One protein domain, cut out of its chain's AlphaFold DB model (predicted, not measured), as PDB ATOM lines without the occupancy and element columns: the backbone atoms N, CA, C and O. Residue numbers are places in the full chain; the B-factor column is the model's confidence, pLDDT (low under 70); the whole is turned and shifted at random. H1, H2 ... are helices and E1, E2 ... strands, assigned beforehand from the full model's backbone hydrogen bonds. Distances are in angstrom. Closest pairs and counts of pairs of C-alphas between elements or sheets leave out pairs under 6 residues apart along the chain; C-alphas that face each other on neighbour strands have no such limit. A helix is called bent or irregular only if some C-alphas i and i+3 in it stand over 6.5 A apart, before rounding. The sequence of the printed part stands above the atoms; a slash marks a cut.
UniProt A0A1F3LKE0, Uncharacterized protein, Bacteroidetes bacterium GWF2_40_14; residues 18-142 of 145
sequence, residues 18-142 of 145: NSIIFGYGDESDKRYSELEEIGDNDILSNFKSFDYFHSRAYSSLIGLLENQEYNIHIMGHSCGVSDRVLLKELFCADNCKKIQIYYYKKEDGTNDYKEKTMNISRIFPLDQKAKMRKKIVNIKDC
ATOM      1  N   ASN A  18      14.795  24.123   9.665       88.81
ATOM      2  CA  ASN A  18      14.614  25.019  10.810       88.81
ATOM      3  C   ASN A  18      13.142  25.383  11.043       88.81
ATOM      4  O   ASN A  18      12.805  25.899  12.102       88.81
ATOM      5  N   SER A  19      12.271  25.121  10.065       90.38
ATOM      6  CA  SER A  19      10.825  25.309  10.198       90.38
ATOM      7  C   SER A  19      10.121  24.130  10.870       90.38
ATOM      8  O   SER A  19       8.931  24.232  11.172       90.38
ATOM      9  N   ILE A  20      10.816  23.001  11.064       92.19
ATOM     10  CA  ILE A  20      10.200  21.772  11.558       92.19
ATOM     11  C   ILE A  20       9.830  21.907  13.033       92.19
ATOM     12  O   ILE A  20      10.676  22.194  13.875       92.19
ATOM     13  N   ILE A  21       8.567  21.618  13.338       90.56
ATOM     14  CA  ILE A  21       8.022  21.690  14.693       90.56
ATOM     15  C   ILE A  21       8.012  20.293  15.320       90.56
ATOM     16  O   ILE A  21       7.301  19.388  14.867       90.56
ATOM     17  N   PHE A  22       8.760  20.133  16.410       88.06
ATOM     18  CA  PHE A  22       8.771  18.934  17.247       88.06
ATOM     19  C   PHE A  22       8.314  19.275  18.661       88.06
ATOM     20  O   PHE A  22       8.485  20.393  19.117       88.06
ATOM     21  N   GLY A  23       7.752  18.297  19.372       88.19
ATOM     22  CA  GLY A  23       7.398  18.488  20.775       88.19
ATOM     23  C   GLY A  23       6.098  17.819  21.193       88.19
ATOM     24  O   GLY A  23       5.547  16.958  20.496       88.19
ATOM     25  N   TYR A  24       5.611  18.238  22.353       88.56
ATOM     26  CA  TYR A  24       4.353  17.796  22.936       88.56
ATOM     27  C   TYR A  24       3.198  18.661  22.434       88.56
ATOM     28  O   TYR A  24       3.345  19.864  22.233       88.56
ATOM     29  N   GLY A  25       2.032  18.050  22.244       85.25
ATOM     30  CA  GLY A  25       0.832  18.752  21.789       85.25
ATOM     31  C   GLY A  25      -0.409  18.402  22.596       85.25
ATOM     32  O   GLY A  25      -1.506  18.472  22.049       85.25
ATOM     33  N   ASP A  26      -0.255  17.988  23.858       87.00
ATOM     34  CA  ASP A  26      -1.370  17.722  24.773       87.00
ATOM     35  C   ASP A  26      -1.303  18.612  26.014       87.00
ATOM     36  O   ASP A  26      -0.660  18.283  27.005       87.00
ATOM     37  N   GLU A  27      -2.032  19.718  25.948       85.25
ATOM     38  CA  GLU A  27      -2.213  20.671  27.052       85.25
ATOM     39  C   GLU A  27      -3.428  20.340  27.926       85.25
ATOM     40  O   GLU A  27      -3.721  21.009  28.907       85.25
ATOM     41  N   SER A  28      -4.192  19.309  27.559       82.94
ATOM     42  CA  SER A  28      -5.371  18.892  28.321       82.94
ATOM     43  C   SER A  28      -5.065  17.814  29.361       82.94
ATOM     44  O   SER A  28      -5.965  17.382  30.088       82.94
ATOM     45  N   ASP A  29      -3.819  17.342  29.409       84.81
ATOM     46  CA  ASP A  29      -3.310  16.484  30.473       84.81
ATOM     47  C   ASP A  29      -3.170  17.303  31.766       84.81
ATOM     48  O   ASP A  29      -2.715  18.442  31.746       84.81
ATOM     49  N   LYS A  30      -3.531  16.716  32.911       86.12
ATOM     50  CA  LYS A  30      -3.403  17.384  34.217       86.12
ATOM     51  C   LYS A  30      -1.966  17.811  34.508       86.12
ATOM     52  O   LYS A  30      -1.756  18.862  35.099       86.12
ATOM     53  N   ARG A  31      -0.997  17.028  34.026       87.12
ATOM     54  CA  ARG A  31       0.427  17.332  34.158       87.12
ATOM     55  C   ARG A  31       0.803  18.637  33.468       87.12
ATOM     56  O   ARG A  31       1.727  19.284  33.925       87.12
ATOM     57  N   TYR A  32       0.107  19.045  32.403       89.69
ATOM     58  CA  TYR A  32       0.382  20.337  31.771       89.69
ATOM     59  C   TYR A  32       0.138  21.495  32.742       89.69
ATOM     60  O   TYR A  32       1.022  22.321  32.925       89.69
ATOM     61  N   SER A  33      -1.012  21.494  33.424       89.50
ATOM     62  CA  SER A  33      -1.350  22.511  34.433       89.50
ATOM     63  C   SER A  33      -0.311  22.555  35.555       89.50
ATOM     64  O   SER A  33       0.114  23.629  35.956       89.50
ATOM     65  N   GLU A  34       0.139  21.387  36.025       92.50
ATOM     66  CA  GLU A  34       1.188  21.291  37.050       92.50
ATOM     67  C   GLU A  34       2.518  21.894  36.569       92.50
ATOM     68  O   GLU A  34       3.207  22.544  37.346       92.50
ATOM     69  N   LEU A  35       2.882  21.688  35.298       91.00
ATOM     70  CA  LEU A  35       4.104  22.238  34.706       91.00
ATOM     71  C   LEU A  35       4.010  23.752  34.475       91.00
ATOM     72  O   LEU A  35       4.983  24.461  34.718       91.00
ATOM     73  N   GLU A  36       2.856  24.249  34.031       90.56
ATOM     74  CA  GLU A  36       2.606  25.678  33.825       90.56
ATOM     75  C   GLU A  36       2.678  26.459  35.150       90.56
ATOM     76  O   GLU A  36       3.292  27.523  35.215       90.56
ATOM     77  N   GLU A  37       2.139  25.891  36.235       93.00
ATOM     78  CA  GLU A  37       2.156  26.493  37.577       93.00
ATOM     79  C   GLU A  37       3.564  26.658  38.174       93.00
ATOM     80  O   GLU A  37       3.753  27.492  39.062       93.00
ATOM     81  N   ILE A  38       4.568  25.917  37.684       93.88
ATOM     82  CA  ILE A  38       5.968  26.069  38.121       93.88
ATOM     83  C   ILE A  38       6.521  27.449  37.730       93.88
ATOM     84  O   ILE A  38       7.394  27.977  38.421       93.88
ATOM     85  N   GLY A  39       6.006  28.056  36.652       89.12
ATOM     86  CA  GLY A  39       6.420  29.386  36.195       89.12
ATOM     87  C   GLY A  39       7.820  29.440  35.572       89.12
ATOM     88  O   GLY A  39       8.382  30.528  35.434       89.12
ATOM     89  N   ASP A  40       8.387  28.290  35.202       91.50
ATOM     90  CA  ASP A  40       9.655  28.184  34.482       91.50
ATOM     91  C   ASP A  40       9.397  27.945  32.987       91.50
ATOM     92  O   ASP A  40       8.888  26.899  32.577       91.50
ATOM     93  N   ASN A  41       9.760  28.927  32.161       90.56
ATOM     94  CA  ASN A  41       9.532  28.886  30.717       90.56
ATOM     95  C   ASN A  41      10.309  27.760  30.020       90.56
ATOM     96  O   ASN A  41       9.860  27.274  28.981       90.56
ATOM     97  N   ASP A  42      11.432  27.306  30.583       91.69
ATOM     98  CA  ASP A  42      12.221  26.228  29.984       91.69
ATOM     99  C   ASP A  42      11.436  24.908  29.968       91.69
ATOM    100  O   ASP A  42      11.590  24.095  29.053       91.69
ATOM    101  N   ILE A  43      10.514  24.719  30.916       88.50
ATOM    102  CA  ILE A  43       9.620  23.555  30.980       88.50
ATOM    103  C   ILE A  43       8.602  23.574  29.832       88.50
ATOM    104  O   ILE A  43       8.231  22.523  29.301       88.50
ATOM    105  N   LEU A  44       8.172  24.768  29.419       90.19
ATOM    106  CA  LEU A  44       7.187  24.958  28.358       90.19
ATOM    107  C   LEU A  44       7.807  24.992  26.950       90.19
ATOM    108  O   LEU A  44       7.087  24.882  25.958       90.19
ATOM    109  N   SER A  45       9.138  25.069  26.853       88.88
ATOM    110  CA  SER A  45       9.881  25.239  25.595       88.88
ATOM    111  C   SER A  45       9.632  24.166  24.528       88.88
ATOM    112  O   SER A  45       9.814  24.433  23.349       88.88
ATOM    113  N   ASN A  46       9.207  22.960  24.922       88.81
ATOM    114  CA  ASN A  46       8.985  21.832  24.007       88.81
ATOM    115  C   ASN A  46       7.498  21.582  23.693       88.81
ATOM    116  O   ASN A  46       7.139  20.494  23.228       88.81
ATOM    117  N   PHE A  47       6.610  22.536  23.985       90.94
ATOM    118  CA  PHE A  47       5.207  22.461  23.575       90.94
ATOM    119  C   PHE A  47       5.012  23.115  22.208       90.94
ATOM    120  O   PHE A  47       5.253  24.305  22.023       90.94
ATOM    121  N   LYS A  48       4.493  22.333  21.255       90.69
ATOM    122  CA  LYS A  48       4.327  22.737  19.849       90.69
ATOM    123  C   LYS A  48       3.435  23.961  19.654       90.69
ATOM    124  O   LYS A  48       3.522  24.632  18.633       90.69
ATOM    125  N   SER A  49       2.518  24.209  20.583       89.62
ATOM    126  CA  SER A  49       1.580  25.328  20.509       89.62
ATOM    127  C   SER A  49       2.282  26.678  20.505       89.62
ATOM    128  O   SER A  49       1.840  27.575  19.791       89.62
ATOM    129  N   PHE A  50       3.396  26.803  21.227       91.06
ATOM    130  CA  PHE A  50       4.221  28.004  21.181       91.06
ATOM    131  C   PHE A  50       4.923  28.136  19.824       91.06
ATOM    132  O   PHE A  50       4.958  29.227  19.253       91.06
ATOM    133  N   ASP A  51       5.364  27.024  19.233       91.12
ATOM    134  CA  ASP A  51       5.994  27.035  17.910       91.12
ATOM    135  C   ASP A  51       5.033  27.404  16.772       91.12
ATOM    136  O   ASP A  51       5.452  27.945  15.745       91.12
ATOM    137  N   TYR A  52       3.723  27.204  16.948       90.56
ATOM    138  CA  TYR A  52       2.727  27.659  15.974       90.56
ATOM    139  C   TYR A  52       2.723  29.180  15.773       90.56
ATOM    140  O   TYR A  52       2.243  29.640  14.734       90.56
ATOM    141  N   PHE A  53       3.294  29.963  16.697       90.06
ATOM    142  CA  PHE A  53       3.462  31.410  16.536       90.06
ATOM    143  C   PHE A  53       4.662  31.799  15.660       90.06
ATOM    144  O   PHE A  53       4.738  32.943  15.206       90.06
ATOM    145  N   HIS A  54       5.580  30.873  15.368       89.19
ATOM    146  CA  HIS A  54       6.760  31.144  14.542       89.19
ATOM    147  C   HIS A  54       6.477  31.117  13.034       89.19
ATOM    148  O   HIS A  54       7.322  31.526  12.237       89.19
ATOM    149  N   SER A  55       5.279  30.698  12.614       89.88
ATOM    150  CA  SER A  55       4.867  30.732  11.210       89.88
ATOM    151  C   SER A  55       3.406  31.152  11.042       89.88
ATOM    152  O   SER A  55       2.622  31.197  11.984       89.88
ATOM    153  N   ARG A  56       3.004  31.435   9.798       91.56
ATOM    154  CA  ARG A  56       1.595  31.701   9.460       91.56
ATOM    155  C   ARG A  56       0.789  30.432   9.174       91.56
ATOM    156  O   ARG A  56      -0.384  30.554   8.836       91.56
ATOM    157  N   ALA A  57       1.376  29.235   9.262       93.31
ATOM    158  CA  ALA A  57       0.699  28.000   8.859       93.31
ATOM    159  C   ALA A  57      -0.561  27.739   9.699       93.31
ATOM    160  O   ALA A  57      -1.639  27.524   9.142       93.31
ATOM    161  N   TYR A  58      -0.445  27.851  11.026       93.62
ATOM    162  CA  TYR A  58      -1.565  27.645  11.945       93.62
ATOM    163  C   TYR A  58      -2.666  28.691  11.765       93.62
ATOM    164  O   TYR A  58      -3.819  28.336  11.526       93.62
ATOM    165  N   SER A  59      -2.318  29.980  11.785       93.44
ATOM    166  CA  SER A  59      -3.303  31.055  11.609       93.44
ATOM    167  C   SER A  59      -3.975  31.028  10.234       93.44
ATOM    168  O   SER A  59      -5.171  31.294  10.139       93.44
ATOM    169  N   SER A  60      -3.254  30.634   9.178       93.44
ATOM    170  CA  SER A  60      -3.837  30.447   7.842       93.44
ATOM    171  C   SER A  60      -4.833  29.290   7.819       93.44
ATOM    172  O   SER A  60      -5.914  29.440   7.258       93.44
ATOM    173  N   LEU A  61      -4.502  28.154   8.444       93.56
ATOM    174  CA  LEU A  61      -5.408  27.009   8.542       93.56
ATOM    175  C   LEU A  61      -6.693  27.385   9.286       93.56
ATOM    176  O   LEU A  61      -7.781  27.170   8.760       93.56
ATOM    177  N   ILE A  62      -6.577  27.969  10.479       93.81
ATOM    178  CA  ILE A  62      -7.749  28.341  11.279       93.81
ATOM    179  C   ILE A  62      -8.587  29.407  10.564       93.81
ATOM    180  O   ILE A  62      -9.794  29.225  10.425       93.81
ATOM    181  N   GLY A  63      -7.960  30.455  10.021       93.00
ATOM    182  CA  GLY A  63      -8.669  31.522   9.305       93.00
ATOM    183  C   GLY A  63      -9.392  31.039   8.044       93.00
ATOM    184  O   GLY A  63     -10.470  31.535   7.718       93.00
ATOM    185  N   LEU A  64      -8.852  30.029   7.349       91.44
ATOM    186  CA  LEU A  64      -9.559  29.385   6.241       91.44
ATOM    187  C   LEU A  64     -10.813  28.660   6.723       91.44
ATOM    188  O   LEU A  64     -11.831  28.692   6.039       91.44
ATOM    189  N   LEU A  65     -10.750  27.984   7.865       92.81
ATOM    190  CA  LEU A  65     -11.833  27.128   8.342       92.81
ATOM    191  C   LEU A  65     -12.928  27.901   9.088       92.81
ATOM    192  O   LEU A  65     -14.080  27.478   9.065       92.81
ATOM    193  N   GLU A  66     -12.599  29.034   9.709       90.12
ATOM    194  CA  GLU A  66     -13.477  29.795  10.612       90.12
ATOM    195  C   GLU A  66     -14.875  30.081  10.032       90.12
ATOM    196  O   GLU A  66     -15.876  29.922  10.727       90.12
ATOM    197  N   ASN A  67     -14.966  30.415   8.740       87.94
ATOM    198  CA  ASN A  67     -16.205  30.891   8.112       87.94
ATOM    199  C   ASN A  67     -16.855  29.904   7.129       87.94
ATOM    200  O   ASN A  67     -17.765  30.283   6.389       87.94
ATOM    201  N   GLN A  68     -16.409  28.647   7.086       92.44
ATOM    202  CA  GLN A  68     -16.967  27.651   6.168       92.44
ATOM    203  C   GLN A  68     -17.122  26.280   6.814       92.44
ATOM    204  O   GLN A  68     -16.314  25.863   7.637       92.44
ATOM    205  N   GLU A  69     -18.158  25.552   6.410       96.50
ATOM    206  CA  GLU A  69     -18.330  24.161   6.813       96.50
ATOM    207  C   GLU A  69     -17.325  23.263   6.087       96.50
ATOM    208  O   GLU A  69     -17.105  23.408   4.884       96.50
ATOM    209  N   TYR A  70     -16.742  22.301   6.800       96.00
ATOM    210  CA  TYR A  70     -15.736  21.411   6.226       96.00
ATOM    211  C   TYR A  70     -15.868  19.968   6.711       96.00
ATOM    212  O   TYR A  70     -16.451  19.664   7.757       96.00
ATOM    213  N   ASN A  71     -15.286  19.062   5.926       95.88
ATOM    214  CA  ASN A  71     -15.132  17.651   6.259       95.88
ATOM    215  C   ASN A  71     -13.645  17.329   6.376       95.88
ATOM    216  O   ASN A  71     -12.829  17.840   5.613       95.88
ATOM    217  N   ILE A  72     -13.302  16.460   7.317       94.62
ATOM    218  CA  ILE A  72     -11.930  16.027   7.552       94.62
ATOM    219  C   ILE A  72     -11.758  14.624   6.997       94.62
ATOM    220  O   ILE A  72     -12.540  13.724   7.306       94.62
ATOM    221  N   HIS A  73     -10.697  14.438   6.222       94.00
ATOM    222  CA  HIS A  73     -10.257  13.147   5.720       94.00
ATOM    223  C   HIS A  73      -8.950  12.785   6.424       94.00
ATOM    224  O   HIS A  73      -7.951  13.484   6.286       94.00
ATOM    225  N   ILE A  74      -8.966  11.712   7.212       91.44
ATOM    226  CA  ILE A  74      -7.810  11.249   7.981       91.44
ATOM    227  C   ILE A  74      -7.153  10.101   7.233       91.44
ATOM    228  O   ILE A  74      -7.754   9.036   7.076       91.44
ATOM    229  N   MET A  75      -5.906  10.311   6.830       88.88
ATOM    230  CA  MET A  75      -5.066   9.316   6.177       88.88
ATOM    231  C   MET A  75      -3.820   9.094   7.041       88.88
ATOM    232  O   MET A  75      -3.119  10.047   7.368       88.88
ATOM    233  N   GLY A  76      -3.556   7.848   7.439       81.00
ATOM    234  CA  GLY A  76      -2.381   7.488   8.241       81.00
ATOM    235  C   GLY A  76      -2.662   7.177   9.716       81.00
ATOM    236  O   GLY A  76      -3.804   7.083  10.171       81.00
ATOM    237  N   HIS A  77      -1.593   6.908  10.468       64.06
ATOM    238  CA  HIS A  77      -1.663   6.345  11.826       64.06
ATOM    239  C   HIS A  77      -1.772   7.402  12.939       64.06
ATOM    240  O   HIS A  77      -2.264   7.104  14.028       64.06
ATOM    241  N   SER A  78      -1.350   8.642  12.671       60.91
ATOM    242  CA  SER A  78      -1.034   9.630  13.707       60.91
ATOM    243  C   SER A  78      -2.184  10.595  14.022       60.91
ATOM    244  O   SER A  78      -2.082  11.798  13.823       60.91
ATOM    245  N   CYS A  79      -3.296  10.082  14.547       63.34
ATOM    246  CA  CYS A  79      -4.291  10.908  15.258       63.34
ATOM    247  C   CYS A  79      -4.101  10.778  16.771       63.34
ATOM    248  O   CYS A  79      -5.031  10.432  17.502       63.34
ATOM    249  N   GLY A  80      -2.848  10.923  17.202       67.00
ATOM    250  CA  GLY A  80      -2.398  10.656  18.559       67.00
ATOM    251  C   GLY A  80      -2.396  11.885  19.467       67.00
ATOM    252  O   GLY A  80      -2.925  12.944  19.150       67.00
ATOM    253  N   VAL A  81      -1.763  11.706  20.625       69.75
ATOM    254  CA  VAL A  81      -1.604  12.715  21.685       69.75
ATOM    255  C   VAL A  81      -0.655  13.850  21.263       69.75
ATOM    256  O   VAL A  81      -0.767  14.964  21.759       69.75
ATOM    257  N   SER A  82       0.247  13.589  20.311       76.38
ATOM    258  CA  SER A  82       1.292  14.521  19.859       76.38
ATOM    259  C   SER A  82       0.778  15.831  19.275       76.38
ATOM    260  O   SER A  82       1.517  16.807  19.293       76.38
ATOM    261  N   ASP A  83      -0.441  15.839  18.739       86.88
ATOM    262  CA  ASP A  83      -1.043  16.975  18.026       86.88
ATOM    263  C   ASP A  83      -2.439  17.280  18.575       86.88
ATOM    264  O   ASP A  83      -3.299  17.829  17.886       86.88
ATOM    265  N   ARG A  84      -2.703  16.863  19.818       89.81
ATOM    266  CA  ARG A  84      -4.044  16.870  20.399       89.81
ATOM    267  C   ARG A  84      -4.657  18.265  20.425       89.81
ATOM    268  O   ARG A  84      -5.844  18.364  20.139       89.81
ATOM    269  N   VAL A  85      -3.888  19.314  20.717       89.88
ATOM    270  CA  VAL A  85      -4.350  20.714  20.687       89.88
ATOM    271  C   VAL A  85      -4.860  21.090  19.293       89.88
ATOM    272  O   VAL A  85      -6.015  21.487  19.151       89.88
ATOM    273  N   LEU A  86      -4.053  20.861  18.250       92.38
ATOM    274  CA  LEU A  86      -4.430  21.130  16.859       92.38
ATOM    275  C   LEU A  86      -5.667  20.322  16.448       92.38
ATOM    276  O   LEU A  86      -6.644  20.869  15.940       92.38
ATOM    277  N   LEU A  87      -5.650  19.009  16.683       92.75
ATOM    278  CA  LEU A  87      -6.758  18.142  16.296       92.75
ATOM    279  C   LEU A  87      -8.036  18.456  17.076       92.75
ATOM    280  O   LEU A  87      -9.128  18.312  16.531       92.75
ATOM    281  N   LYS A  88      -7.927  18.892  18.335       92.62
ATOM    282  CA  LYS A  88      -9.073  19.325  19.138       92.62
ATOM    283  C   LYS A  88      -9.736  20.535  18.501       92.62
ATOM    284  O   LYS A  88     -10.952  20.485  18.326       92.62
ATOM    285  N   GLU A  89      -8.954  21.533  18.101       92.69
ATOM    286  CA  GLU A  89      -9.456  22.721  17.406       92.69
ATOM    287  C   GLU A  89     -10.215  22.325  16.132       92.69
ATOM    288  O   GLU A  89     -11.383  22.663  15.954       92.69
ATOM    289  N   LEU A  90      -9.615  21.467  15.302       94.31
ATOM    290  CA  LEU A  90     -10.217  21.041  14.039       94.31
ATOM    291  C   LEU A  90     -11.461  20.159  14.218       94.31
ATOM    292  O   LEU A  90     -12.423  20.280  13.457       94.31
ATOM    293  N   PHE A  91     -11.448  19.223  15.168       94.25
ATOM    294  CA  PHE A  91     -12.489  18.197  15.290       94.25
ATOM    295  C   PHE A  91     -13.695  18.697  16.088       94.25
ATOM    296  O   PHE A  91     -14.843  18.317  15.808       94.25
ATOM    297  N   CYS A  92     -13.448  19.537  17.094       93.94
ATOM    298  CA  CYS A  92     -14.477  20.013  18.013       93.94
ATOM    299  C   CYS A  92     -15.229  21.239  17.483       93.94
ATOM    300  O   CYS A  92     -16.364  21.451  17.908       93.94
ATOM    301  N   ALA A  93     -14.671  21.980  16.521       94.88
ATOM    302  CA  ALA A  93     -15.323  23.153  15.944       94.88
ATOM    303  C   ALA A  93     -16.671  22.820  15.267       94.88
ATOM    304  O   ALA A  93     -16.847  21.755  14.668       94.88
ATOM    305  N   ASP A  94     -17.668  23.701  15.379       94.06
ATOM    306  CA  ASP A  94     -19.051  23.425  14.935       94.06
ATOM    307  C   ASP A  94     -19.228  23.416  13.400       94.06
ATOM    308  O   ASP A  94     -20.167  22.822  12.853       94.06
ATOM    309  N   ASN A  95     -18.287  24.033  12.695       95.62
ATOM    310  CA  ASN A  95     -18.131  24.004  11.242       95.62
ATOM    311  C   ASN A  95     -17.593  22.656  10.716       95.62
ATOM    312  O   ASN A  95     -17.900  22.290   9.580       95.62
ATOM    313  N   CYS A  96     -16.890  21.859  11.529       96.75
ATOM    314  CA  CYS A  96     -16.507  20.492  11.165       96.75
ATOM    315  C   CYS A  96     -17.736  19.568  11.159       96.75
ATOM    316  O   CYS A  96     -18.309  19.277  12.215       96.75
ATOM    317  N   LYS A  97     -18.132  19.063   9.987       97.00
ATOM    318  CA  LYS A  97     -19.352  18.252   9.830       97.00
ATOM    319  C   LYS A  97     -19.110  16.759   9.871       97.00
ATOM    320  O   LYS A  97     -19.895  16.036  10.484       97.00
ATOM    321  N   LYS A  98     -18.047  16.295   9.220       97.00
ATOM    322  CA  LYS A  98     -17.732  14.870   9.118       97.00
ATOM    323  C   LYS A  98     -16.246  14.626   9.297       97.00
ATOM    324  O   LYS A  98     -15.423  15.427   8.865       97.00
ATOM    325  N   ILE A  99     -15.929  13.491   9.902       95.81
ATOM    326  CA  ILE A  99     -14.577  12.963  10.042       95.81
ATOM    327  C   ILE A  99     -14.577  11.583   9.393       95.81
ATOM    328  O   ILE A  99     -15.135  10.626   9.937       95.81
ATOM    329  N   GLN A 100     -13.989  11.502   8.206       95.56
ATOM    330  CA  GLN A 100     -13.850  10.280   7.434       95.56
ATOM    331  C   GLN A 100     -12.461   9.692   7.641       95.56
ATOM    332  O   GLN A 100     -11.448  10.346   7.398       95.56
ATOM    333  N   ILE A 101     -12.422   8.441   8.087       93.69
ATOM    334  CA  ILE A 101     -11.185   7.746   8.429       93.69
ATOM    335  C   ILE A 101     -10.869   6.744   7.328       93.69
ATOM    336  O   ILE A 101     -11.663   5.844   7.056       93.69
ATOM    337  N   TYR A 102      -9.687   6.871   6.737       92.88
ATOM    338  CA  TYR A 102      -9.143   5.871   5.833       92.88
ATOM    339  C   TYR A 102      -8.283   4.921   6.656       92.88
ATOM    340  O   TYR A 102      -7.249   5.301   7.212       92.88
ATOM    341  N   TYR A 103      -8.786   3.704   6.828       91.31
ATOM    342  CA  TYR A 103      -8.192   2.707   7.708       91.31
ATOM    343  C   TYR A 103      -7.222   1.809   6.940       91.31
ATOM    344  O   TYR A 103      -7.404   1.555   5.753       91.31
ATOM    345  N   TYR A 104      -6.215   1.288   7.626       90.94
ATOM    346  CA  TYR A 104      -5.329   0.281   7.067       90.94
ATOM    347  C   TYR A 104      -5.966  -1.100   7.220       90.94
ATOM    348  O   TYR A 104      -6.414  -1.476   8.312       90.94
ATOM    349  N   LYS A 105      -6.023  -1.861   6.124       90.94
ATOM    350  CA  LYS A 105      -6.453  -3.263   6.145       90.94
ATOM    351  C   LYS A 105      -5.220  -4.157   6.233       90.94
ATOM    352  O   LYS A 105      -4.364  -4.119   5.358       90.94
ATOM    353  N   LYS A 106      -5.150  -4.971   7.283       89.06
ATOM    354  CA  LYS A 106      -4.061  -5.929   7.497       89.06
ATOM    355  C   LYS A 106      -4.273  -7.186   6.649       89.06
ATOM    356  O   LYS A 106      -5.396  -7.490   6.237       89.06
ATOM    357  N   GLU A 107      -3.193  -7.932   6.426       90.50
ATOM    358  CA  GLU A 107      -3.207  -9.182   5.651       90.50
ATOM    359  C   GLU A 107      -4.133 -10.248   6.260       90.50
ATOM    360  O   GLU A 107      -4.785 -10.991   5.533       90.50
ATOM    361  N   ASP A 108      -4.269 -10.262   7.589       91.12
ATOM    362  CA  ASP A 108      -5.162 -11.158   8.338       91.12
ATOM    363  C   ASP A 108      -6.662 -10.805   8.215       91.12
ATOM    364  O   ASP A 108      -7.518 -11.464   8.806       91.12
ATOM    365  N   GLY A 109      -7.002  -9.759   7.453       88.00
ATOM    366  CA  GLY A 109      -8.368  -9.282   7.249       88.00
ATOM    367  C   GLY A 109      -8.878  -8.313   8.320       88.00
ATOM    368  O   GLY A 109      -9.968  -7.756   8.154       88.00
ATOM    369  N   THR A 110      -8.110  -8.058   9.383       91.12
ATOM    370  CA  THR A 110      -8.438  -7.044  10.394       91.12
ATOM    371  C   THR A 110      -8.121  -5.627   9.897       91.12
ATOM    372  O   THR A 110      -7.521  -5.420   8.841       91.12
ATOM    373  N   ASN A 111      -8.576  -4.614  10.636       92.44
ATOM    374  CA  ASN A 111      -8.288  -3.214  10.334       92.44
ATOM    375  C   ASN A 111      -8.061  -2.392  11.606       92.44
ATOM    376  O   ASN A 111      -8.428  -2.802  12.708       92.44
ATOM    377  N   ASP A 112      -7.479  -1.211  11.433       91.31
ATOM    378  CA  ASP A 112      -7.160  -0.274  12.512       91.31
ATOM    379  C   ASP A 112      -8.248   0.796  12.746       91.31
ATOM    380  O   ASP A 112      -8.068   1.696  13.565       91.31
ATOM    381  N   TYR A 113      -9.414   0.697  12.092       92.38
ATOM    382  CA  TYR A 113     -10.485   1.694  12.211       92.38
ATOM    383  C   TYR A 113     -10.906   1.901  13.674       92.38
ATOM    384  O   TYR A 113     -11.023   3.029  14.160       92.38
ATOM    385  N   LYS A 114     -11.091   0.799  14.415       91.88
ATOM    386  CA  LYS A 114     -11.473   0.846  15.832       91.88
ATOM    387  C   LYS A 114     -10.409   1.559  16.672       91.88
ATOM    388  O   LYS A 114     -10.755   2.412  17.483       91.88
ATOM    389  N   GLU A 115      -9.134   1.261  16.446       90.69
ATOM    390  CA  GLU A 115      -8.014   1.908  17.135       90.69
ATOM    391  C   GLU A 115      -7.972   3.415  16.844       90.69
ATOM    392  O   GLU A 115      -7.919   4.227  17.769       90.69
ATOM    393  N   LYS A 116      -8.115   3.812  15.572       90.81
ATOM    394  CA  LYS A 116      -8.165   5.227  15.180       90.81
ATOM    395  C   LYS A 116      -9.324   5.961  15.845       90.81
ATOM    396  O   LYS A 116      -9.121   7.039  16.397       90.81
ATOM    397  N   THR A 117     -10.522   5.373  15.870       92.19
ATOM    398  CA  THR A 117     -11.665   5.992  16.567       92.19
ATOM    399  C   THR A 117     -11.447   6.115  18.076       92.19
ATOM    400  O   THR A 117     -11.865   7.114  18.658       92.19
ATOM    401  N   MET A 118     -10.753   5.167  18.724       91.75
ATOM    402  CA  MET A 118     -10.374   5.288  20.139       91.75
ATOM    403  C   MET A 118      -9.400   6.445  20.366       91.75
ATOM    404  O   MET A 118      -9.598   7.222  21.301       91.75
ATOM    405  N   ASN A 119      -8.390   6.594  19.506       90.44
ATOM    406  CA  ASN A 119      -7.428   7.692  19.584       90.44
ATOM    407  C   ASN A 119      -8.114   9.047  19.367       90.44
ATOM    408  O   ASN A 119      -8.001   9.927  20.218       90.44
ATOM    409  N   ILE A 120      -8.946   9.164  18.325       91.69
ATOM    410  CA  ILE A 120      -9.778  10.350  18.080       91.69
ATOM    411  C   ILE A 120     -10.671  10.641  19.284       91.69
ATOM    412  O   ILE A 120     -10.836  11.795  19.671       91.69
ATOM    413  N   SER A 121     -11.208   9.606  19.937       92.00
ATOM    414  CA  SER A 121     -12.042   9.819  21.112       92.00
ATOM    415  C   SER A 121     -11.316  10.559  22.222       92.00
ATOM    416  O   SER A 121     -11.960  11.358  22.888       92.00
ATOM    417  N   ARG A 122     -10.006  10.370  22.413       89.62
ATOM    418  CA  ARG A 122      -9.238  11.071  23.458       89.62
ATOM    419  C   ARG A 122      -9.177  12.579  23.211       89.62
ATOM    420  O   ARG A 122      -9.120  13.344  24.165       89.62
ATOM    421  N   ILE A 123      -9.269  13.005  21.956       91.56
ATOM    422  CA  ILE A 123      -9.212  14.411  21.545       91.56
ATOM    423  C   ILE A 123     -10.476  15.159  21.989       91.56
ATOM    424  O   ILE A 123     -10.390  16.270  22.506       91.56
ATOM    425  N   PHE A 124     -11.648  14.530  21.858       92.94
ATOM    426  CA  PHE A 124     -12.917  15.142  22.250       92.94
ATOM    427  C   PHE A 124     -13.068  15.226  23.778       92.94
ATOM    428  O   PHE A 124     -12.939  14.199  24.456       92.94
ATOM    429  N   PRO A 125     -13.447  16.392  24.327       91.81
ATOM    430  CA  PRO A 125     -13.891  16.520  25.713       91.81
ATOM    431  C   PRO A 125     -15.054  15.580  26.071       91.81
ATOM    432  O   PRO A 125     -15.754  15.049  25.200       91.81
ATOM    433  N   LEU A 126     -15.253  15.341  27.370       91.75
ATOM    434  CA  LEU A 126     -16.246  14.380  27.866       91.75
ATOM    435  C   LEU A 126     -17.686  14.778  27.488       91.75
ATOM    436  O   LEU A 126     -18.476  13.938  27.059       91.75
ATOM    437  N   ASP A 127     -17.994  16.066  27.576       93.94
ATOM    438  CA  ASP A 127     -19.261  16.693  27.192       93.94
ATOM    439  C   ASP A 127     -19.495  16.687  25.669       93.94
ATOM    440  O   ASP A 127     -20.634  16.724  25.202       93.94
ATOM    441  N   GLN A 128     -18.435  16.529  24.867       94.69
ATOM    442  CA  GLN A 128     -18.512  16.536  23.403       94.69
ATOM    443  C   GLN A 128     -18.492  15.143  22.759       94.69
ATOM    444  O   GLN A 128     -18.597  15.022  21.534       94.69
ATOM    445  N   LYS A 129     -18.451  14.054  23.541       94.75
ATOM    446  CA  LYS A 129     -18.478  12.680  22.989       94.75
ATOM    447  C   LYS A 129     -19.722  12.403  22.143       94.75
ATOM    448  O   LYS A 129     -19.667  11.611  21.205       94.75
ATOM    449  N   ALA A 130     -20.852  13.039  22.454       95.94
ATOM    450  CA  ALA A 130     -22.056  12.930  21.635       95.94
ATOM    451  C   ALA A 130     -21.862  13.567  20.246       95.94
ATOM    452  O   ALA A 130     -22.258  12.961  19.250       95.94
ATOM    453  N   LYS A 131     -21.205  14.737  20.164       95.50
ATOM    454  CA  LYS A 131     -20.839  15.380  18.890       95.50
ATOM    455  C   LYS A 131     -19.888  14.488  18.091       95.50
ATOM    456  O   LYS A 131     -20.145  14.235  16.919       95.50
ATOM    457  N   MET A 132     -18.867  13.920  18.736       95.44
ATOM    458  CA  MET A 132     -17.933  12.978  18.102       95.44
ATOM    459  C   MET A 132     -18.656  11.835  17.375       95.44
ATOM    460  O   MET A 132     -18.401  11.593  16.199       95.44
ATOM    461  N   ARG A 133     -19.591  11.152  18.053       95.44
ATOM    462  CA  ARG A 133     -20.334  10.018  17.471       95.44
ATOM    463  C   ARG A 133     -21.194  10.410  16.265       95.44
ATOM    464  O   ARG A 133     -21.486   9.548  15.450       95.44
ATOM    465  N   LYS A 134     -21.600  11.682  16.159       96.00
ATOM    466  CA  LYS A 134     -22.338  12.216  15.003       96.00
ATOM    467  C   LYS A 134     -21.417  12.591  13.839       96.00
ATOM    468  O   LYS A 134     -21.845  12.511  12.695       96.00
ATOM    469  N   LYS A 135     -20.184  13.018  14.130       96.38
ATOM    470  CA  LYS A 135     -19.209  13.470  13.125       96.38
ATOM    471  C   LYS A 135     -18.429  12.324  12.486       96.38
ATOM    472  O   LYS A 135     -18.108  12.401  11.305       96.38
ATOM    473  N   ILE A 136     -18.088  11.281  13.246       95.69
ATOM    474  CA  ILE A 136     -17.325  10.143  12.716       95.69
ATOM    475  C   ILE A 136     -18.198   9.349  11.736       95.69
ATOM    476  O   ILE A 136     -19.268   8.859  12.097       95.69
ATOM    477  N   VAL A 137     -17.721   9.223  10.499       96.31
ATOM    478  CA  VAL A 137     -18.395   8.490   9.416       96.31
ATOM    479  C   VAL A 137     -18.400   6.992   9.712       96.31
ATOM    480  O   VAL A 137     -17.435   6.477  10.257       96.31
ATOM    481  N   ASN A 138     -19.466   6.264   9.367       94.69
ATOM    482  CA  ASN A 138     -19.520   4.820   9.599       94.69
ATOM    483  C   ASN A 138     -18.443   4.082   8.780       94.69
ATOM    484  O   ASN A 138     -18.178   4.439   7.635       94.69
ATOM    485  N   ILE A 139     -17.874   3.001   9.326       93.56
ATOM    486  CA  ILE A 139     -16.866   2.192   8.620       93.56
ATOM    487  C   ILE A 139     -17.359   1.682   7.254       93.56
ATOM    488  O   ILE A 139     -16.561   1.583   6.330       93.56
ATOM    489  N   LYS A 140     -18.663   1.405   7.100       92.75
ATOM    490  CA  LYS A 140     -19.259   0.958   5.828       92.75
ATOM    491  C   LYS A 140     -19.176   2.008   4.716       92.75
ATOM    492  O   LYS A 140     -19.166   1.638   3.548       92.75
ATOM    493  N   ASP A 141     -19.093   3.280   5.092       93.56
ATOM    494  CA  ASP A 141     -18.964   4.417   4.177       93.56
ATOM    495  C   ASP A 141     -17.499   4.887   4.053       93.56
ATOM    496  O   ASP A 141     -17.190   5.827   3.317       93.56
ATOM    497  N   CYS A 142     -16.580   4.236   4.774       91.19
ATOM    498  CA  CYS A 142     -15.144   4.482   4.705       91.19
ATOM    499  C   CYS A 142     -14.472   3.545   3.692       91.19
ATOM    500  O   CYS A 142     -15.028   2.529   3.277       91.19
TER     501      CYS A 142
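This is residues 18 to 142 of the 145 residues of an uncharacterized protein of Bacteroidetes bacterium GWF2_40_14 (UniProt A0A1F3LKE0). What is the main picture? H5 sits in the middle of a body, with a small two-stranded sheet, E1 and E2, and helices H6 and H7 round it; H3 and H4 lead from this body to a far lobe of H1 and H2, where residues 37 to 42 stick out. What is it made of? The 125 printed residues, mostly helix by class, include seven named helices and two named strands, in the order H1 H2 H3 H4 E1 H5 E2 H6 H7, the sheet parallel. The whole is only just compact, close to loose, with a radius of gyration of the C-alphas of 16.2 A and spans of 49 by 37 by 35 A.

Where do the first helices lie? H1 is residues 30 to 37, from C-alpha 30 at (-3.403, 17.384, 34.217); H2 is 41 to 44, H3 48 to 54 and H4 57 to 65. What follows? E1 is residues 70 to 75, 16.1 A long, H5 81 to 92, E2 96 to 102, 17.2 A, H6 113 to 123, 15.8 A, and H7 126 to 135, ending at C-alpha 135 at (-19.209, 13.470, 13.125). H5 and H7 are irregular: C-alphas 82 and 85 are 8.4 A apart, and 127 and 130 are 7.3 A apart.

How do H1 to H4 stand? H1 and H2 touch only at the corner, closest at the C-alphas of Leu 35 and Ile 43, 6.8 A. H3 is close to but not clearly touching H5, closest at the C-alphas of Ser 49 and Val 85, 7.5 A; H4 and H5 are near each other, with 6 pairs of C-alphas within 10 A. What joins the strands? E1 and E2 are parallel at 19 degrees, with N 72 and O 98 within hydrogen-bond range at 2.8 A; with H5 they form a strand-helix-strand unit, a helix between two parallel neighbours, with a right-handed crossover. What meets H5 and E2? H5 touches H6, about perpendicular at 82 degrees, closest at the C-alphas of Lys 88 and Ile 123, 5.5 A. H5 and H7 only just touch, through residue 92 alone of H5, with 3 pairs of C-alphas within 8 A, the closest being Cys 92 and Gln 128, 7.6 A; the closest C-alphas of E2 and H7, Lys 98 and Lys 135, are 4.5 A apart. How do the helix backbones run? Every O i to N i+4 pair is within hydrogen-bond range in H1 and H4, against 1 of 3 in H3, with 4 of 4 O i to N i+3 pairs, 6 of 8 in H5, 6 of 7 in H6 and 4 of 6 in H7; H2 is too short for such a pair.

How far does it reach? The two C-alphas farthest apart, Gly 39 and Asp 108, are 50.5 A apart. Is it unbroken and sure? The printed part has no cut and no long link; its mean pLDDT is 90.5, with residues 77 to 81, of which 81 belongs to H5, under 70.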